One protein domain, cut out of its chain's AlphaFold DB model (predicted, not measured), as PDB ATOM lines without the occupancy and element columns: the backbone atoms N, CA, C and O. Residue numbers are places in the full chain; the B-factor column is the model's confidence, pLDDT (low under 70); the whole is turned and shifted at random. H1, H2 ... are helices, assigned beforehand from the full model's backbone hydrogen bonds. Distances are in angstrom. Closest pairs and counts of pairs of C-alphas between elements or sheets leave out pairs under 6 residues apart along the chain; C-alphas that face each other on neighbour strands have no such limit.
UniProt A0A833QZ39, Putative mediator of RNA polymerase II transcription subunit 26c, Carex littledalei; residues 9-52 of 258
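AT A GLANCE: This is residues 9 to 52 of the 258 residues of the protein "Putative mediator of RNA polymerase II transcription subunit 26c" of Carex littledalei (UniProt A0A833QZ39). Two long helices, H2 and H3, make an open V, meeting near their ends at the tight link between them, and a short helical turn, H1, lies at the first-residue end of H2, beyond a small loop. The far part of H3, residues 39 to 50, sticks out with residues 51 and 52 as one free arm. The printed part has 44 residues with three named helices, H1, H2 and H3 in that order, and no named strand; the class is all helix. It is only just extended, close to loose, with a radius of gyration of the C-alphas of 14.2 A, and spans 40 by 25 by 14 A.

HOW THE PARTS SIT: H1, residues 9 to 12, and H2, residues 18 to 32, are close but not clearly touching; their closest C-alphas, those of Leu 12 and Ile 18, are 7.5 A apart. H2 and H3, residues 34 to 50, are also close but not clearly touching, and their closest C-alphas, those of Ala 29 and Leu 37, are 6.7 A apart. Their lines stand at a steep tilt of 63 degrees, and they run opposite ways. H1 and H3 are apart. In H2 and H3 every O i to N i+4 pair is within hydrogen-bond range; H1 is too short for such a pair, and its one O i to N i+3 pair is within range.

IN THESE COORDINATES: H1 begins at C-alpha 9, at (-2.025, -0.958, 89.348). H2 begins at C-alpha 18, at (-8.246, 6.066, 96.312), and measures 21.0 A from first to last C-alpha. H3 measures 23.9 A and ends at C-alpha 50, at (-30.409, 20.634, 81.862).

THE WHOLE: The two C-alphas farthest apart, those of Thr 14 and Thr 52, are 41.3 A apart. The printed part has no cut, and the links from H1 to H2 and from H2 to H3 are tight. Mean pLDDT of the printed part is 87.1; residues 9 to 15 and 51 to 52 are under 70.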
ATOM      1  N   ARG A   9      -1.735   0.244  88.544       67.25
ATOM      2  CA  ARG A   9      -2.025  -0.958  89.348       67.25
ATOM      3  C   ARG A   9      -1.033  -1.130  90.499       67.25
ATOM      4  O   ARG A   9      -1.444  -1.417  91.620       67.25
ATOM      5  N   GLN A  10       0.254  -0.898  90.248       69.62
ATOM      6  CA  GLN A  10       1.301  -0.990  91.265       69.62
ATOM      7  C   GLN A  10       1.157   0.083  92.357       69.62
ATOM      8  O   GLN A  10       1.339  -0.232  93.528       69.62
ATOM      9  N   VAL A  11       0.775   1.318  92.007       66.19
ATOM     10  CA  VAL A  11       0.500   2.385  92.988       66.19
ATOM     11  C   VAL A  11      -0.742   2.057  93.819       66.19
ATOM     12  O   VAL A  11      -0.663   2.077  95.045       66.19
ATOM     13  N   LEU A  12      -1.851   1.650  93.195       66.31
ATOM     14  CA  LEU A  12      -3.067   1.238  93.913       66.31
ATOM     15  C   LEU A  12      -2.831   0.014  94.825       66.31
ATOM     16  O   LEU A  12      -3.416  -0.083  95.900       66.31
ATOM     17  N   GLY A  13      -1.911  -0.882  94.453       66.31
ATOM     18  CA  GLY A  13      -1.496  -2.024  95.275       66.31
ATOM     19  C   GLY A  13      -0.670  -1.679  96.526       66.31
ATOM     20  O   GLY A  13      -0.514  -2.536  97.391       66.31
ATOM     21  N   THR A  14      -0.150  -0.451  96.662       66.62
ATOM     22  CA  THR A  14       0.673  -0.043  97.828       66.62
ATOM     23  C   THR A  14      -0.124   0.432  99.048       66.62
ATOM     24  O   THR A  14       0.464   0.934 100.003       66.62
ATOM     25  N   GLY A  15      -1.452   0.268  99.051       67.38
ATOM     26  CA  GLY A  15      -2.313   0.760 100.135       67.38
ATOM     27  C   GLY A  15      -2.485   2.282 100.126       67.38
ATOM     28  O   GLY A  15      -2.826   2.872 101.149       67.38
ATOM     29  N   PHE A  16      -2.234   2.923  98.982       77.69
ATOM     30  CA  PHE A  16      -2.524   4.335  98.783       77.69
ATOM     31  C   PHE A  16      -4.032   4.516  98.590       77.69
ATOM     32  O   PHE A  16      -4.625   3.913  97.696       77.69
ATOM     33  N   ASP A  17      -4.649   5.322  99.452       84.19
ATOM     34  CA  ASP A  17      -6.091   5.546  99.445       84.19
ATOM     35  C   ASP A  17      -6.568   6.180  98.123       84.19
ATOM     36  O   ASP A  17      -5.970   7.120  97.590       84.19
ATOM     37  N   ILE A  18      -7.673   5.650  97.593       88.88
ATOM     38  CA  ILE A  18      -8.246   6.066  96.312       88.88
ATOM     39  C   ILE A  18      -8.751   7.510  96.355       88.88
ATOM     40  O   ILE A  18      -8.600   8.231  95.367       88.88
ATOM     41  N   TRP A  19      -9.283   7.970  97.491       90.06
ATOM     42  CA  TRP A  19      -9.726   9.357  97.648       90.06
ATOM     43  C   TRP A  19      -8.535  10.310  97.636       90.06
ATOM     44  O   TRP A  19      -8.511  11.253  96.849       90.06
ATOM     45  N   SER A  20      -7.482   9.976  98.381       89.06
ATOM     46  CA  SER A  20      -6.198  10.684  98.367       89.06
ATOM     47  C   SER A  20      -5.577  10.765  96.962       89.06
ATOM     48  O   SER A  20      -4.976  11.784  96.609       89.06
ATOM     49  N   LEU A  21      -5.744   9.734  96.120       90.62
ATOM     50  CA  LEU A  21      -5.323   9.759  94.712       90.62
ATOM     51  C   LEU A  21      -6.166  10.707  93.857       90.62
ATOM     52  O   LEU A  21      -5.606  11.469  93.066       90.62
ATOM     53  N   ILE A  22      -7.488  10.674  94.020       93.25
ATOM     54  CA  ILE A  22      -8.420  11.560  93.316       93.25
ATOM     55  C   ILE A  22      -8.146  13.022  93.695       93.25
ATOM     56  O   ILE A  22      -7.963  13.851  92.805       93.25
ATOM     57  N   ASP A  23      -8.013  13.327  94.986       93.94
ATOM     58  CA  ASP A  23      -7.705  14.669  95.486       93.94
ATOM     59  C   ASP A  23      -6.344  15.170  94.987       93.94
ATOM     60  O   ASP A  23      -6.226  16.314  94.544       93.94
ATOM     61  N   THR A  24      -5.321  14.306  94.971       93.44
ATOM     62  CA  THR A  24      -3.998  14.646  94.420       93.44
ATOM     63  C   THR A  24      -4.076  14.938  92.919       93.44
ATOM     64  O   THR A  24      -3.522  15.935  92.454       93.44
ATOM     65  N   ALA A  25      -4.793  14.115  92.148       93.31
ATOM     66  CA  ALA A  25      -4.977  14.325  90.713       93.31
ATOM     67  C   ALA A  25      -5.763  15.614  90.412       93.31
ATOM     68  O   ALA A  25      -5.417  16.343  89.479       93.31
ATOM     69  N   ILE A  26      -6.775  15.940  91.224       94.56
ATOM     70  CA  ILE A  26      -7.511  17.207  91.143       94.56
ATOM     71  C   ILE A  26      -6.588  18.384  91.483       94.56
ATOM     72  O   ILE A  26      -6.582  19.364  90.742       94.56
ATOM     73  N   ALA A  27      -5.777  18.298  92.539       96.12
ATOM     74  CA  ALA A  27      -4.845  19.360  92.923       96.12
ATOM     75  C   ALA A  27      -3.805  19.656  91.825       96.12
ATOM     76  O   ALA A  27      -3.565  20.823  91.505       96.12
ATOM     77  N   VAL A  28      -3.250  18.616  91.191       95.50
ATOM     78  CA  VAL A  28      -2.363  18.751  90.021       95.50
ATOM     79  C   VAL A  28      -3.111  19.384  88.842       95.50
ATOM     80  O   VAL A  28      -2.638  20.364  88.272       95.50
ATOM     81  N   ALA A  29      -4.321  18.916  88.520       95.88
ATOM     82  CA  ALA A  29      -5.128  19.488  87.439       95.88
ATOM     83  C   ALA A  29      -5.541  20.954  87.688       95.88
ATOM     84  O   ALA A  29      -5.658  21.722  86.736       95.88
ATOM     85  N   VAL A  30      -5.735  21.370  88.945       96.88
ATOM     86  CA  VAL A  30      -5.978  22.774  89.323       96.88
ATOM     87  C   VAL A  30      -4.744  23.646  89.075       96.88
ATOM     88  O   VAL A  30      -4.899  24.795  88.666       96.88
ATOM     89  N   HIS A  31      -3.540  23.122  89.314       95.50
ATOM     90  CA  HIS A  31      -2.293  23.851  89.089       95.50
ATOM     91  C   HIS A  31      -1.940  23.939  87.594       95.50
ATOM     92  O   HIS A  31      -1.689  25.031  87.085       95.50
ATOM     93  N   ASP A  32      -1.981  22.809  86.886       96.50
ATOM     94  CA  ASP A  32      -1.463  22.697  85.517       96.50
ATOM     95  C   ASP A  32      -2.521  23.007  84.441       96.50
ATOM     96  O   ASP A  32      -2.202  23.582  83.399       96.50
ATOM     97  N   HIS A  33      -3.796  22.674  84.690       94.94
ATOM     98  CA  HIS A  33      -4.896  22.771  83.715       94.94
ATOM     99  C   HIS A  33      -6.187  23.428  84.275       94.94
ATOM    100  O   HIS A  33      -7.294  22.912  84.068       94.94
ATOM    101  N   PRO A  34      -6.111  24.598  84.950       94.69
ATOM    102  CA  PRO A  34      -7.261  25.208  85.628       94.69
ATOM    103  C   PRO A  34      -8.426  25.570  84.694       94.69
ATOM    104  O   PRO A  34      -9.581  25.558  85.122       94.69
ATOM    105  N   ALA A  35      -8.145  25.914  83.433       95.56
ATOM    106  CA  ALA A  35      -9.172  26.261  82.451       95.56
ATOM    107  C   ALA A  35      -9.959  25.025  81.984       95.56
ATOM    108  O   ALA A  35     -11.190  25.038  82.021       95.56
ATOM    109  N   ASP A  36      -9.265  23.943  81.630       95.75
ATOM    110  CA  ASP A  36      -9.883  22.709  81.128       95.75
ATOM    111  C   ASP A  36     -10.684  21.997  82.224       95.75
ATOM    112  O   ASP A  36     -11.796  21.520  81.980       95.75
ATOM    113  N   LEU A  37     -10.166  21.984  83.459       96.56
ATOM    114  CA  LEU A  37     -10.883  21.447  84.615       96.56
ATOM    115  C   LEU A  37     -12.190  22.216  84.871       96.56
ATOM    116  O   LEU A  37     -13.233  21.602  85.103       96.56
ATOM    117  N   ARG A  38     -12.158  23.555  84.773       95.56
ATOM    118  CA  ARG A  38     -13.366  24.391  84.865       95.56
ATOM    119  C   ARG A  38     -14.332  24.109  83.723       95.56
ATOM    120  O   ARG A  38     -15.499  23.875  84.001       95.56
ATOM    121  N   LEU A  39     -13.865  24.068  82.474       96.75
ATOM    122  CA  LEU A  39     -14.708  23.805  81.304       96.75
ATOM    123  C   LEU A  39     -15.431  22.453  81.417       96.75
ATOM    124  O   LEU A  39     -16.639  22.376  81.194       96.75
ATOM    125  N   ARG A  40     -14.720  21.398  81.837       95.44
ATOM    126  CA  ARG A  40     -15.315  20.074  82.082       95.44
ATOM    127  C   ARG A  40     -16.314  20.095  83.238       95.44
ATOM    128  O   ARG A  40     -17.390  19.515  83.103       95.44
ATOM    129  N   ARG A  41     -16.000  20.780  84.345       95.94
ATOM    130  CA  ARG A  41     -16.925  20.947  85.480       95.94
ATOM    131  C   ARG A  41     -18.200  21.684  85.060       95.94
ATOM    132  O   ARG A  41     -19.281  21.202  85.371       95.94
ATOM    133  N   GLU A  42     -18.090  22.800  84.344       94.56
ATOM    134  CA  GLU A  42     -19.248  23.553  83.841       94.56
ATOM    135  C   GLU A  42     -20.081  22.716  82.856       94.56
ATOM    136  O   GLU A  42     -21.303  22.739  82.931       94.56
ATOM    137  N   GLY A  43     -19.457  21.892  82.003       95.06
ATOM    138  CA  GLY A  43     -20.179  20.944  81.143       95.06
ATOM    139  C   GLY A  43     -20.977  19.887  81.922       95.06
ATOM    140  O   GLY A  43     -22.120  19.591  81.572       95.06
ATOM    141  N   ILE A  44     -20.413  19.349  83.010       94.12
ATOM    142  CA  ILE A  44     -21.108  18.405  83.904       94.12
ATOM    143  C   ILE A  44     -22.257  19.107  84.641       94.12
ATOM    144  O   ILE A  44     -23.372  18.588  84.658       94.12
ATOM    145  N   VAL A  45     -22.017  20.300  85.196       94.94
ATOM    146  CA  VAL A  45     -23.052  21.130  85.839       94.94
ATOM    147  C   VAL A  45     -24.182  21.418  84.849       94.94
ATOM    148  O   VAL A  45     -25.339  21.138  85.151       94.94
ATOM    149  N   GLN A  46     -23.868  21.877  83.638       88.69
ATOM    150  CA  GLN A  46     -24.864  22.142  82.603       88.69
ATOM    151  C   GLN A  46     -25.688  20.891  82.268       88.69
ATOM    152  O   GLN A  46     -26.896  21.009  82.098       88.69
ATOM    153  N   SER A  47     -25.082  19.700  82.223       91.56
ATOM    154  CA  SER A  47     -25.809  18.439  82.013       91.56
ATOM    155  C   SER A  47     -26.776  18.125  83.166       91.56
ATOM    156  O   SER A  47     -27.960  17.882  82.932       91.56
ATOM    157  N   LEU A  48     -26.314  18.216  84.419       89.38
ATOM    158  CA  LEU A  48     -27.138  17.970  85.613       89.38
ATOM    159  C   LEU A  48     -28.333  18.935  85.706       89.38
ATOM    160  O   LEU A  48     -29.461  18.522  85.978       89.38
ATOM    161  N   TYR A  49     -28.105  20.222  85.434       81.38
ATOM    162  CA  TYR A  49     -29.157  21.237  85.483       81.38
ATOM    163  C   TYR A  49     -30.043  21.258  84.224       81.38
ATOM    164  O   TYR A  49     -31.213  21.608  84.340       81.38
ATOM    165  N   ALA A  50     -29.567  20.813  83.054       76.56
ATOM    166  CA  ALA A  50     -30.409  20.634  81.862       76.56
ATOM    167  C   ALA A  50     -31.362  19.430  81.980       76.56
ATOM    168  O   ALA A  50     -32.465  19.466  81.439       76.56
ATOM    169  N   LEU A  51     -30.967  18.390  82.723       65.50
ATOM    170  CA  LEU A  51     -31.838  17.262  83.078       65.50
ATOM    171  C   LEU A  51     -32.895  17.622  84.138       65.50
ATOM    172  O   LEU A  51     -33.815  16.840  84.365       65.50
ATOM    173  N   THR A  52     -32.800  18.802  84.761       65.81
ATOM    174  CA  THR A  52     -33.767  19.297  85.747       65.81
ATOM    175  C   THR A  52     -34.693  20.335  85.092       65.81
ATOM    176  O   THR A  52     -34.262  21.465  84.859       65.81
TER     177      THR A  52